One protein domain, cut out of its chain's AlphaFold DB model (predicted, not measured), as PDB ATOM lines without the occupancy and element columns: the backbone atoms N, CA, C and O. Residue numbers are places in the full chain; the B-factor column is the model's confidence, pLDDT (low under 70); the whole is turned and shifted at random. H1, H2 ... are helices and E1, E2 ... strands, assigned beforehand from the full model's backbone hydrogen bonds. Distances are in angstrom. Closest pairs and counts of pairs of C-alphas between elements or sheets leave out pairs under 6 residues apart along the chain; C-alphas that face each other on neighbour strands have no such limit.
ATOM      1  N   LEU A 275       5.536 -52.680  41.158       92.88
ATOM      2  CA  LEU A 275       5.202 -53.995  41.695       92.88
ATOM      3  C   LEU A 275       6.267 -54.416  42.717       92.88
ATOM      4  O   LEU A 275       7.458 -54.454  42.407       92.88
ATOM      5  N   ILE A 276       5.827 -54.732  43.935       94.62
ATOM      6  CA  ILE A 276       6.689 -55.200  45.022       94.62
ATOM      7  C   ILE A 276       6.328 -56.652  45.325       94.62
ATOM      8  O   ILE A 276       5.266 -56.922  45.889       94.62
ATOM      9  N   THR A 277       7.227 -57.575  44.995       95.00
ATOM     10  CA  THR A 277       7.114 -58.985  45.382       95.00
ATOM     11  C   THR A 277       7.637 -59.144  46.800       95.00
ATOM     12  O   THR A 277       8.707 -58.633  47.139       95.00
ATOM     13  N   ARG A 278       6.879 -59.841  47.645       95.88
ATOM     14  CA  ARG A 278       7.232 -60.075  49.046       95.88
ATOM     15  C   ARG A 278       7.513 -61.547  49.289       95.88
ATOM     16  O   ARG A 278       6.863 -62.404  48.699       95.88
ATOM     17  N   SER A 279       8.448 -61.796  50.191       95.44
ATOM     18  CA  SER A 279       8.712 -63.113  50.755       95.44
ATOM     19  C   SER A 279       7.565 -63.547  51.684       95.44
ATOM     20  O   SER A 279       6.694 -62.745  52.036       95.44
ATOM     21  N   ALA A 280       7.561 -64.817  52.108       94.00
ATOM     22  CA  ALA A 280       6.534 -65.377  52.998       94.00
ATOM     23  C   ALA A 280       6.470 -64.694  54.382       94.00
ATOM     24  O   ALA A 280       5.405 -64.610  54.987       94.00
ATOM     25  N   ASP A 281       7.587 -64.139  54.853       91.62
ATOM     26  CA  ASP A 281       7.693 -63.298  56.059       91.62
ATOM     27  C   ASP A 281       7.123 -61.870  55.861       91.62
ATOM     28  O   ASP A 281       7.089 -61.040  56.775       91.62
ATOM     29  N   GLY A 282       6.679 -61.549  54.643       90.25
ATOM     30  CA  GLY A 282       6.192 -60.239  54.239       90.25
ATOM     31  C   GLY A 282       7.294 -59.207  53.985       90.25
ATOM     32  O   GLY A 282       6.953 -58.044  53.718       90.25
ATOM     33  N   SER A 283       8.575 -59.579  54.062       92.69
ATOM     34  CA  SER A 283       9.694 -58.708  53.694       92.69
ATOM     35  C   SER A 283       9.715 -58.474  52.182       92.69
ATOM     36  O   SER A 283       9.178 -59.253  51.395       92.69
ATOM     37  N   VAL A 284      10.262 -57.340  51.748       94.00
ATOM     38  CA  VAL A 284      10.288 -56.980  50.322       94.00
ATOM     39  C   VAL A 284      11.373 -57.782  49.612       94.00
ATOM     40  O   VAL A 284      12.545 -57.552  49.859       94.00
ATOM     41  N   GLN A 285      11.028 -58.698  48.714       94.50
ATOM     42  CA  GLN A 285      12.012 -59.540  48.032       94.50
ATOM     43  C   GLN A 285      12.536 -58.873  46.761       94.50
ATOM     44  O   GLN A 285      13.740 -58.671  46.629       94.50
ATOM     45  N   HIS A 286      11.621 -58.465  45.881       94.81
ATOM     46  CA  HIS A 286      11.933 -57.845  44.596       94.81
ATOM     47  C   HIS A 286      11.048 -56.623  44.363       94.81
ATOM     48  O   HIS A 286       9.901 -56.569  44.808       94.81
ATOM     49  N   VAL A 287      11.583 -55.648  43.634       95.56
ATOM     50  CA  VAL A 287      10.827 -54.502  43.126       95.56
ATOM     51  C   VAL A 287      11.006 -54.493  41.616       95.56
ATOM     52  O   VAL A 287      12.141 -54.460  41.148       95.56
ATOM     53  N   LEU A 288       9.920 -54.548  40.850       94.69
ATOM     54  CA  LEU A 288       9.998 -54.436  39.395       94.69
ATOM     55  C   LEU A 288      10.075 -52.957  39.022       94.69
ATOM     56  O   LEU A 288       9.178 -52.178  39.356       94.69
ATOM     57  N   TYR A 289      11.151 -52.561  38.349       94.88
ATOM     58  CA  TYR A 289      11.273 -51.193  37.869       94.88
ATOM     59  C   TYR A 289      10.346 -50.964  36.687       94.88
ATOM     60  O   TYR A 289      10.420 -51.640  35.663       94.88
ATOM     61  N   GLU A 290       9.514 -49.944  36.824       92.38
ATOM     62  CA  GLU A 290       8.675 -49.447  35.750       92.38
ATOM     63  C   GLU A 290       8.809 -47.919  35.705       92.38
ATOM     64  O   GLU A 290       8.395 -47.257  36.659       92.38
ATOM     65  N   PRO A 291       9.372 -47.328  34.631       86.62
ATOM     66  CA  PRO A 291       9.693 -45.895  34.573       86.62
ATOM     67  C   PRO A 291       8.511 -44.950  34.832       86.62
ATOM     68  O   PRO A 291       8.702 -43.809  35.249       86.62
ATOM     69  N   HIS A 292       7.290 -45.417  34.565       81.75
ATOM     70  CA  HIS A 292       6.061 -44.633  34.696       81.75
ATOM     71  C   HIS A 292       5.374 -44.806  36.055       81.75
ATOM     72  O   HIS A 292       4.434 -44.074  36.355       81.75
ATOM     73  N   LYS A 293       5.853 -45.737  36.888       88.88
ATOM     74  CA  LYS A 293       5.274 -46.025  38.198       88.88
ATOM     75  C   LYS A 293       6.072 -45.372  39.314       88.88
ATOM     76  O   LYS A 293       7.277 -45.149  39.223       88.88
ATOM     77  N   SER A 294       5.384 -45.057  40.403       89.31
ATOM     78  CA  SER A 294       5.998 -44.453  41.580       89.31
ATOM     79  C   SER A 294       6.426 -45.514  42.597       89.31
ATOM     80  O   SER A 294       5.809 -46.569  42.730       89.31
ATOM     81  N   LEU A 295       7.484 -45.230  43.354       93.19
ATOM     82  CA  LEU A 295       7.904 -46.054  44.486       93.19
ATOM     83  C   LEU A 295       7.975 -45.185  45.739       93.19
ATOM     84  O   LEU A 295       8.681 -44.173  45.785       93.19
ATOM     85  N   GLN A 296       7.223 -45.566  46.769       91.81
ATOM     86  CA  GLN A 296       7.152 -44.809  48.016       91.81
ATOM     87  C   GLN A 296       8.296 -45.206  48.958       91.81
ATOM     88  O   GLN A 296       8.172 -46.168  49.707       91.81
ATOM     89  N   ILE A 297       9.387 -44.434  48.943       93.31
ATOM     90  CA  ILE A 297      10.542 -44.611  49.852       93.31
ATOM     91  C   ILE A 297      10.659 -43.518  50.933       93.31
ATOM     92  O   ILE A 297      11.514 -43.585  51.814       93.31
ATOM     93  N   GLY A 298       9.813 -42.483  50.872       92.56
ATOM     94  CA  GLY A 298       9.837 -41.357  51.810       92.56
ATOM     95  C   GLY A 298      11.061 -40.434  51.673       92.56
ATOM     96  O   GLY A 298      11.927 -40.615  50.815       92.56
ATOM     97  N   LYS A 299      11.129 -39.396  52.522       93.81
ATOM     98  CA  LYS A 299      12.243 -38.423  52.525       93.81
ATOM     99  C   LYS A 299      13.563 -39.055  52.983       93.81
ATOM    100  O   LYS A 299      14.596 -38.801  52.371       93.81
ATOM    101  N   GLU A 300      13.511 -39.884  54.027       95.00
ATOM    102  CA  GLU A 300      14.681 -40.599  54.552       95.00
ATOM    103  C   GLU A 300      15.231 -41.575  53.507       95.00
ATOM    104  O   GLU A 300      16.413 -41.508  53.179       95.00
ATOM    105  N   GLY A 301      14.370 -42.396  52.893       96.00
ATOM    106  CA  GLY A 301      14.794 -43.327  51.848       96.00
ATOM    107  C   GLY A 301      15.390 -42.623  50.629       96.00
ATOM    108  O   GLY A 301      16.427 -43.055  50.130       96.00
ATOM    109  N   ARG A 302      14.824 -41.481  50.206       96.00
ATOM    110  CA  ARG A 302      15.430 -40.633  49.162       96.00
ATOM    111  C   ARG A 302      16.841 -40.182  49.549       96.00
ATOM    112  O   ARG A 302      17.735 -40.238  48.711       96.00
ATOM    113  N   SER A 303      17.033 -39.726  50.788       96.69
ATOM    114  CA  SER A 303      18.336 -39.267  51.285       96.69
ATOM    115  C   SER A 303      19.367 -40.399  51.293       96.69
ATOM    116  O   SER A 303      20.460 -40.240  50.753       96.69
ATOM    117  N   ILE A 304      18.988 -41.571  51.816       97.00
ATOM    118  CA  ILE A 304      19.847 -42.762  51.874       97.00
ATOM    119  C   ILE A 304      20.228 -43.225  50.465       97.00
ATOM    120  O   ILE A 304      21.407 -43.448  50.195       97.00
ATOM    121  N   LEU A 305      19.249 -43.346  49.562       97.69
ATOM    122  CA  LEU A 305      19.494 -43.776  48.186       97.69
ATOM    123  C   LEU A 305      20.437 -42.805  47.471       97.69
ATOM    124  O   LEU A 305      21.424 -43.233  46.878       97.69
ATOM    125  N   LYS A 306      20.181 -41.497  47.589       97.38
ATOM    126  CA  LYS A 306      21.040 -40.458  47.016       97.38
ATOM    127  C   LYS A 306      22.467 -40.545  47.556       97.38
ATOM    128  O   LYS A 306      23.398 -40.539  46.763       97.38
ATOM    129  N   ALA A 307      22.651 -40.648  48.873       97.44
ATOM    130  CA  ALA A 307      23.980 -40.721  49.480       97.44
ATOM    131  C   ALA A 307      24.772 -41.945  48.995       97.44
ATOM    132  O   ALA A 307      25.951 -41.830  48.664       97.44
ATOM    133  N   ARG A 308      24.118 -43.111  48.903       97.56
ATOM    134  CA  ARG A 308      24.754 -44.345  48.422       97.56
ATOM    135  C   ARG A 308      25.113 -44.275  46.939       97.56
ATOM    136  O   ARG A 308      26.222 -44.654  46.585       97.56
ATOM    137  N   LEU A 309      24.222 -43.738  46.102       97.50
ATOM    138  CA  LEU A 309      24.513 -43.517  44.684       97.50
ATOM    139  C   LEU A 309      25.649 -42.508  44.498       97.50
ATOM    140  O   LEU A 309      26.568 -42.789  43.746       97.50
ATOM    141  N   CYS A 310      25.652 -41.384  45.223       96.88
ATOM    142  CA  CYS A 310      26.757 -40.420  45.187       96.88
ATOM    143  C   CYS A 310      28.102 -41.072  45.540       96.88
ATOM    144  O   CYS A 310      29.088 -40.814  44.860       96.88
ATOM    145  N   ARG A 311      28.145 -41.929  46.570       97.50
ATOM    146  CA  ARG A 311      29.366 -42.663  46.939       97.50
ATOM    147  C   ARG A 311      29.807 -43.617  45.827       97.50
ATOM    148  O   ARG A 311      30.973 -43.604  45.462       97.50
ATOM    149  N   TYR A 312      28.884 -44.408  45.278       97.25
ATOM    150  CA  TYR A 312      29.177 -45.330  44.177       97.25
ATOM    151  C   TYR A 312      29.715 -44.593  42.941       97.25
ATOM    152  O   TYR A 312      30.756 -44.954  42.407       97.25
ATOM    153  N   ILE A 313      29.057 -43.498  42.552       96.12
ATOM    154  CA  ILE A 313      29.475 -42.636  41.438       96.12
ATOM    155  C   ILE A 313      30.860 -42.039  41.702       96.12
ATOM    156  O   ILE A 313      31.687 -42.006  40.801       96.12
ATOM    157  N   GLY A 314      31.140 -41.624  42.940       96.44
ATOM    158  CA  GLY A 314      32.446 -41.095  43.329       96.44
ATOM    159  C   GLY A 314      33.596 -42.098  43.186       96.44
ATOM    160  O   GLY A 314      34.705 -41.670  42.879       96.44
ATOM    161  N   HIS A 315      33.339 -43.400  43.364       97.88
ATOM    162  CA  HIS A 315      34.341 -44.461  43.191       97.88
ATOM    163  C   HIS A 315      34.532 -44.905  41.734       97.88
ATOM    164  O   HIS A 315      35.594 -45.418  41.401       97.88
ATOM    165  N   HIS A 316      33.529 -44.707  40.873       97.06
ATOM    166  CA  HIS A 316      33.510 -45.206  39.493       97.06
ATOM    167  C   HIS A 316      33.208 -44.084  38.484       97.06
ATOM    168  O   HIS A 316      32.365 -44.253  37.607       97.06
ATOM    169  N   GLN A 317      33.841 -42.913  38.630       94.69
ATOM    170  CA  GLN A 317      33.426 -41.684  37.932       94.69
ATOM    171  C   GLN A 317      33.348 -41.838  36.410       94.69
ATOM    172  O   GLN A 317      32.292 -41.560  35.846       94.69
ATOM    173  N   ASP A 318      34.410 -42.323  35.764       95.38
ATOM    174  CA  ASP A 318      34.490 -42.385  34.297       95.38
ATOM    175  C   ASP A 318      33.515 -43.411  33.702       95.38
ATOM    176  O   ASP A 318      32.752 -43.105  32.782       95.38
ATOM    177  N   GLU A 319      33.475 -44.619  34.277       96.94
ATOM    178  CA  GLU A 319      32.563 -45.687  33.850       96.94
ATOM    179  C   GLU A 319      31.099 -45.256  34.019       96.94
ATOM    180  O   GLU A 319      30.266 -45.421  33.121       96.94
ATOM    181  N   VAL A 320      30.778 -44.668  35.174       96.69
ATOM    182  CA  VAL A 320      29.422 -44.224  35.483       96.69
ATOM    183  C   VAL A 320      29.030 -43.028  34.622       96.69
ATOM    184  O   VAL A 320      27.901 -43.000  34.133       96.69
ATOM    185  N   ALA A 321      29.924 -42.065  34.391       95.88
ATOM    186  CA  ALA A 321      29.654 -40.921  33.526       95.88
ATOM    187  C   ALA A 321      29.298 -41.377  32.105       95.88
ATOM    188  O   ALA A 321      28.223 -41.027  31.613       95.88
ATOM    189  N   ALA A 322      30.119 -42.247  31.507       96.50
ATOM    190  CA  ALA A 322      29.864 -42.807  30.181       96.50
ATOM    191  C   ALA A 322      28.523 -43.559  30.124       96.50
ATOM    192  O   ALA A 322      27.724 -43.393  29.197       96.50
ATOM    193  N   ARG A 323      28.228 -44.354  31.160       97.06
ATOM    194  CA  ARG A 323      26.978 -45.114  31.245       97.06
ATOM    195  C   ARG A 323      25.764 -44.208  31.426       97.06
ATOM    196  O   ARG A 323      24.752 -44.422  30.773       97.06
ATOM    197  N   LEU A 324      25.829 -43.177  32.263       96.31
ATOM    198  CA  LEU A 324      24.726 -42.224  32.421       96.31
ATOM    199  C   LEU A 324      24.509 -41.402  31.149       96.31
ATOM    200  O   LEU A 324      23.361 -41.175  30.767       96.31
ATOM    201  N   GLU A 325      25.576 -40.997  30.464       95.88
ATOM    202  CA  GLU A 325      25.497 -40.279  29.193       95.88
ATOM    203  C   GLU A 325      24.822 -41.119  28.100       95.88
ATOM    204  O   GLU A 325      23.915 -40.628  27.418       95.88
ATOM    205  N   ALA A 326      25.146 -42.413  28.004       95.38
ATOM    206  CA  ALA A 326      24.516 -43.332  27.055       95.38
ATOM    207  C   ALA A 326      22.983 -43.415  27.212       95.38
ATOM    208  O   ALA A 326      22.272 -43.609  26.223       95.38
ATOM    209  N   TYR A 327      22.468 -43.210  28.428       93.88
ATOM    210  CA  TYR A 327      21.034 -43.200  28.739       93.88
ATOM    211  C   TYR A 327      20.441 -41.783  28.859       93.88
ATOM    212  O   TYR A 327      19.290 -41.635  29.262       93.88
ATOM    213  N   GLY A 328      21.194 -40.733  28.510       93.31
ATOM    214  CA  GLY A 328      20.736 -39.341  28.574       93.31
ATOM    215  C   GLY A 328      20.616 -38.770  29.992       93.31
ATOM    216  O   GLY A 328      19.984 -37.738  30.185       93.31
ATOM    217  N   LEU A 329      21.213 -39.422  30.991       94.06
ATOM    218  CA  LEU A 329      21.193 -39.012  32.398       94.06
ATOM    219  C   LEU A 329      22.469 -38.264  32.830       94.06
ATOM    220  O   LEU A 329      22.545 -37.832  33.976       94.06
ATOM    221  N   GLY A 330      23.455 -38.090  31.942       90.81
ATOM    222  CA  GLY A 330      24.761 -37.497  32.277       90.81
ATOM    223  C   GLY A 330      24.701 -36.049  32.784       90.81
ATOM    224  O   GLY A 330      25.467 -35.670  33.661       90.81
ATOM    225  N   ALA A 331      23.740 -35.251  32.308       85.25
ATOM    226  CA  ALA A 331      23.587 -33.849  32.711       85.25
ATOM    227  C   ALA A 331      22.769 -33.648  34.004       85.25
ATOM    228  O   ALA A 331      22.509 -32.511  34.396       85.25
ATOM    229  N   LEU A 332      22.296 -34.719  34.656       86.88
ATOM    230  CA  LEU A 332      21.397 -34.595  35.804       86.88
ATOM    231  C   LEU A 332      22.159 -34.268  37.098       86.88
ATOM    232  O   LEU A 332      22.893 -35.115  37.614       86.88
ATOM    233  N   PRO A 333      21.920 -33.100  37.724       88.94
ATOM    234  CA  PRO A 333      22.548 -32.777  38.994       88.94
ATOM    235  C   PRO A 333      21.947 -33.628  40.123       88.94
ATOM    236  O   PRO A 333      20.824 -33.395  40.587       88.94
ATOM    237  N   LEU A 334      22.733 -34.571  40.655       89.56
ATOM    238  CA  LEU A 334      22.345 -35.430  41.787       89.56
ATOM    239  C   LEU A 334      21.880 -34.636  43.016       89.56
ATOM    240  O   LEU A 334      21.052 -35.114  43.795       89.56
ATOM    241  N   LYS A 335      22.371 -33.399  43.192       88.75
ATOM    242  CA  LYS A 335      21.996 -32.518  44.308       88.75
ATOM    243  C   LYS A 335      20.476 -32.346  44.414       88.75
ATOM    244  O   LYS A 335      19.948 -32.418  45.526       88.75
ATOM    245  N   HIS A 336      19.783 -32.223  43.283       87.31
ATOM    246  CA  HIS A 336      18.342 -31.965  43.226       87.31
ATOM    247  C   HIS A 336      17.530 -33.123  42.629       87.31
ATOM    248  O   HIS A 336      16.317 -32.992  42.475       87.31
ATOM    249  N   ALA A 337      18.160 -34.278  42.389       92.44
ATOM    250  CA  ALA A 337      17.512 -35.434  41.781       92.44
ATOM    251  C   ALA A 337      16.250 -35.877  42.546       92.44
ATOM    252  O   ALA A 337      16.249 -36.073  43.771       92.44
ATOM    253  N   THR A 338      15.151 -36.006  41.810       92.19
ATOM    254  CA  THR A 338      13.858 -36.523  42.278       92.19
ATOM    255  C   THR A 338      13.921 -38.039  42.495       92.19
ATOM    256  O   THR A 338      14.844 -38.698  42.026       92.19
ATOM    257  N   VAL A 339      12.947 -38.624  43.205       94.25
ATOM    258  CA  VAL A 339      12.911 -40.088  43.411       94.25
ATOM    259  C   VAL A 339      12.902 -40.851  42.077       94.25
ATOM    260  O   VAL A 339      13.752 -41.723  41.935       94.25
ATOM    261  N   PRO A 340      12.066 -40.512  41.072       93.38
ATOM    262  CA  PRO A 340      12.117 -41.183  39.769       93.38
ATOM    263  C   PRO A 340      13.494 -41.112  39.098       93.38
ATOM    264  O   PRO A 340      13.976 -42.118  38.593       93.38
ATOM    265  N   GLN A 341      14.167 -39.956  39.159       94.19
ATOM    266  CA  GLN A 341      15.526 -39.802  38.622       94.19
ATOM    267  C   GLN A 341      16.540 -40.679  39.369       94.19
ATOM    268  O   GLN A 341      17.367 -41.322  38.736       94.19
ATOM    269  N   LEU A 342      16.457 -40.761  40.702       97.25
ATOM    270  CA  LEU A 342      17.327 -41.639  41.493       97.25
ATOM    271  C   LEU A 342      17.086 -43.125  41.189       97.25
ATOM    272  O   LEU A 342      18.042 -43.892  41.156       97.25
ATOM    273  N   LEU A 343      15.835 -43.533  40.952       96.88
ATOM    274  CA  LEU A 343      15.501 -44.907  40.561       96.88
ATOM    275  C   LEU A 343      16.024 -45.234  39.161       96.88
ATOM    276  O   LEU A 343      16.594 -46.304  38.971       96.88
ATOM    277  N   ALA A 344      15.896 -44.303  38.211       96.12
ATOM    278  CA  ALA A 344      16.454 -44.454  36.871       96.12
ATOM    279  C   ALA A 344      17.982 -44.597  36.907       96.12
ATOM    280  O   ALA A 344      18.527 -45.499  36.279       96.12
ATOM    281  N   ILE A 345      18.665 -43.764  37.701       97.19
ATOM    282  CA  ILE A 345      20.114 -43.860  37.917       97.19
ATOM    283  C   ILE A 345      20.469 -45.213  38.547       97.19
ATOM    284  O   ILE A 345      21.329 -45.914  38.028       97.19
ATOM    285  N   ALA A 346      19.785 -45.624  39.620       97.88
ATOM    286  CA  ALA A 346      20.048 -46.909  40.268       97.88
ATOM    287  C   ALA A 346      19.872 -48.097  39.310       97.88
ATOM    288  O   ALA A 346      20.687 -49.013  39.324       97.88
ATOM    289  N   TRP A 347      18.847 -48.071  38.459       97.69
ATOM    290  CA  TRP A 347      18.625 -49.095  37.442       97.69
ATOM    291  C   TRP A 347      19.738 -49.116  36.391       97.69
ATOM    292  O   TRP A 347      20.325 -50.165  36.135       97.69
ATOM    293  N   VAL A 348      20.061 -47.957  35.804       97.12
ATOM    294  CA  VAL A 348      21.092 -47.843  34.761       97.12
ATOM    295  C   VAL A 348      22.438 -48.334  35.275       97.12
ATOM    296  O   VAL A 348      23.120 -49.055  34.555       97.12
ATOM    297  N   LEU A 349      22.785 -48.017  36.523       97.12
ATOM    298  CA  LEU A 349      24.038 -48.419  37.167       97.12
ATOM    299  C   LEU A 349      24.022 -49.842  37.745       97.12
ATOM    300  O   LEU A 349      24.980 -50.239  38.402       97.12
ATOM    301  N   ASN A 350      22.947 -50.606  37.531       97.00
ATOM    302  CA  ASN A 350      22.759 -51.938  38.108       97.00
ATOM    303  C   ASN A 350      22.886 -51.968  39.649       97.00
ATOM    304  O   ASN A 350      23.316 -52.950  40.241       97.00
ATOM    305  N   GLN A 351      22.500 -50.876  40.311       97.62
ATOM    306  CA  GLN A 351      22.501 -50.703  41.767       97.62
ATOM    307  C   GLN A 351      21.096 -50.893  42.360       97.62
ATOM    308  O   GLN A 351      20.699 -50.226  43.322       97.62
ATOM    309  N   TRP A 352      20.302 -51.785  41.765       97.12
ATOM    310  CA  TRP A 352      18.902 -51.970  42.141       97.12
ATOM    311  C   TRP A 352      18.733 -52.584  43.539       97.12
ATOM    312  O   TRP A 352      17.782 -52.259  44.253       97.12
ATOM    313  N   ASP A 353      19.711 -53.359  44.006       97.31
ATOM    314  CA  ASP A 353      19.728 -53.896  45.370       97.31
ATOM    315  C   ASP A 353      19.711 -52.795  46.436       97.31
ATOM    316  O   ASP A 353      19.082 -52.946  47.488       97.31
ATOM    317  N   LEU A 354      20.322 -51.638  46.154       97.31
ATOM    318  CA  LEU A 354      20.263 -50.482  47.050       97.31
ATOM    319  C   LEU A 354      18.829 -49.970  47.201       97.31
ATOM    320  O   LEU A 354      18.425 -49.590  48.301       97.31
ATOM    321  N   VAL A 355      18.055 -49.980  46.113       97.81
ATOM    322  CA  VAL A 355      16.643 -49.588  46.120       97.81
ATOM    323  C   VAL A 355      15.837 -50.574  46.955       97.81
ATOM    324  O   VAL A 355      15.097 -50.145  47.839       97.81
ATOM    325  N   ILE A 356      16.026 -51.880  46.750       97.50
ATOM    326  CA  ILE A 356      15.340 -52.927  47.525       97.50
ATOM    327  C   ILE A 356      15.623 -52.761  49.024       97.50
ATOM    328  O   ILE A 356      14.691 -52.765  49.830       97.50
ATOM    329  N   GLN A 357      16.882 -52.536  49.414       97.69
ATOM    330  CA  GLN A 357      17.258 -52.304  50.814       97.69
ATOM    331  C   GLN A 357      16.593 -51.054  51.407       97.69
ATOM    332  O   GLN A 357      16.110 -51.079  52.541       97.69
ATOM    333  N   VAL A 358      16.547 -49.955  50.647       97.56
ATOM    334  CA  VAL A 358      15.885 -48.715  51.074       97.56
ATOM    335  C   VAL A 358      14.380 -48.925  51.246       97.56
ATOM    336  O   VAL A 358      13.808 -48.459  52.232       97.56
ATOM    337  N   VAL A 359      13.741 -49.654  50.327       96.88
ATOM    338  CA  VAL A 359      12.312 -49.983  50.402       96.88
ATOM    339  C   VAL A 359      12.018 -50.866  51.612       96.88
ATOM    340  O   VAL A 359      11.093 -50.546  52.353       96.88
ATOM    341  N   ARG A 360      12.817 -51.919  51.858       96.31
ATOM    342  CA  ARG A 360      12.702 -52.777  53.056       96.31
ATOM    343  C   ARG A 360      12.717 -51.937  54.328       96.31
ATOM    344  O   ARG A 360      11.750 -51.944  55.080       96.31
ATOM    345  N   ARG A 361      13.760 -51.119  54.495       96.25
ATOM    346  CA  ARG A 361      13.919 -50.247  55.666       96.25
ATOM    347  C   ARG A 361      12.737 -49.295  55.846       96.25
ATOM    348  O   ARG A 361      12.266 -49.109  56.966       96.25
ATOM    349  N   HIS A 362      12.256 -48.685  54.763       94.88
ATOM    350  CA  HIS A 362      11.097 -47.796  54.813       94.88
ATOM    351  C   HIS A 362       9.816 -48.542  55.224       94.88
ATOM    352  O   HIS A 362       9.046 -48.043  56.047       94.88
ATOM    353  N   ASP A 363       9.589 -49.741  54.686       93.25
ATOM    354  CA  ASP A 363       8.448 -50.584  55.044       93.25
ATOM    355  C   ASP A 363       8.496 -51.030  56.509       93.25
ATOM    356  O   ASP A 363       7.475 -50.955  57.197       93.25
ATOM    357  N   ASP A 364       9.670 -51.412  57.009       93.50
ATOM    358  CA  ASP A 364       9.872 -51.811  58.404       93.50
ATOM    359  C   ASP A 364       9.599 -50.640  59.351       93.50
ATOM    360  O   ASP A 364       8.796 -50.756  60.280       93.50
ATOM    361  N   GLN A 365      10.151 -49.457  59.062       93.50
ATOM    362  CA  GLN A 365       9.851 -48.233  59.812       93.50
ATOM    363  C   GLN A 365       8.354 -47.895  59.785       93.50
ATOM    364  O   GLN A 365       7.776 -47.489  60.797       93.50
ATOM    365  N   ARG A 366       7.694 -48.071  58.633       92.38
ATOM    366  CA  ARG A 366       6.253 -47.837  58.495       92.38
ATOM    367  C   ARG A 366       5.438 -48.822  59.333       92.38
ATOM    368  O   ARG A 366       4.431 -48.413  59.915       92.38
ATOM    369  N   ARG A 367       5.845 -50.092  59.407       89.75
ATOM    370  CA  ARG A 367       5.217 -51.122  60.255       89.75
ATOM    371  C   ARG A 367       5.402 -50.809  61.736       89.75
ATOM    372  O   ARG A 367       4.414 -50.790  62.465       89.75
ATOM    373  N   LEU A 368       6.619 -50.458  62.153       92.50
ATOM    374  CA  LEU A 368       6.916 -50.066  63.534       92.50
ATOM    375  C   LEU A 368       6.048 -48.884  63.981       92.50
ATOM    376  O   LEU A 368       5.396 -48.961  65.017       92.50
ATOM    377  N   ARG A 369       5.934 -47.830  63.161       90.62
ATOM    378  CA  ARG A 369       5.080 -46.669  63.476       90.62
ATOM    379  C   ARG A 369       3.603 -47.034  63.633       90.62
ATOM    380  O   ARG A 369       2.950 -46.526  64.540       90.62
ATOM    381  N   LYS A 370       3.078 -47.921  62.779       91.38
ATOM    382  CA  LYS A 370       1.692 -48.407  62.894       91.38
ATOM    383  C   LYS A 370       1.471 -49.181  64.194       91.38
ATOM    384  O   LYS A 370       0.437 -48.997  64.828       91.38
ATOM    385  N   ASN A 371       2.443 -49.994  64.601       88.50
ATOM    386  CA  ASN A 371       2.360 -50.771  65.835       88.50
ATOM    387  C   ASN A 371       2.458 -49.874  67.080       88.50
ATOM    388  O   ASN A 371       1.661 -50.043  67.999       88.50
TER     389      ASN A 371
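Overview. This is residues 275 to 371 of the 530 residues of an uncharacterized protein of Toxoplasma gondii (UniProt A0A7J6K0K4). A three-helix bundle, H1, H3 and H4, bears a small antiparallel strand hairpin, E1 and E2, packed through E2 on H4, with H2 at one end. The printed part, mostly helix, has 97 residues with six named elements, ordered E1 E2 H1 H2 H3 H4. It is compact, radius of gyration of the C-alphas 14.0 A, and elongated, 44 by 24 by 21 A.

Arrangement. Start at the hairpin of E1, residues 276 to 278, and E2, residues 284 to 287: N 277 and O 286, 2.9 A apart, are within hydrogen-bond range. E2 comes closest to H4, residues 352 to 371, at the C-alphas of Val 284 and Arg 360, 5.6 A. H4, with residues 354 to 362 alone, touches H1, residues 298 to 315, opposite ways at a shallow tilt of 25 degrees; the closest C-alphas, Gly 301 and Val 358, are 5.6 A apart. The hub H3, residues 339 to 348, makes a helical hairpin with H4, closest C-alphas Ala 346 and Trp 352, 5.5 A. H3 only just touches H2, residues 317 to 326, closest C-alphas Leu 324 and Val 348, 7.1 A, with 3 pairs within 8 A. In the four helices every O i to N i+4 pair is within hydrogen-bond range.

Along the chain. Find C-alpha 276, where E1 begins, at (6.689, -55.200, 45.022). H4 runs 28.9 A to C-alpha 371 at (2.360, -50.771, 65.835); H1 spans 26.2 A.

Size, cuts and confidence. The farthest C-alphas, Asp 318 and Asn 371, are 45.8 A apart. The link H2 to H3 is long; the printed part has no cut, and no printed residue is under 70 in pLDDT.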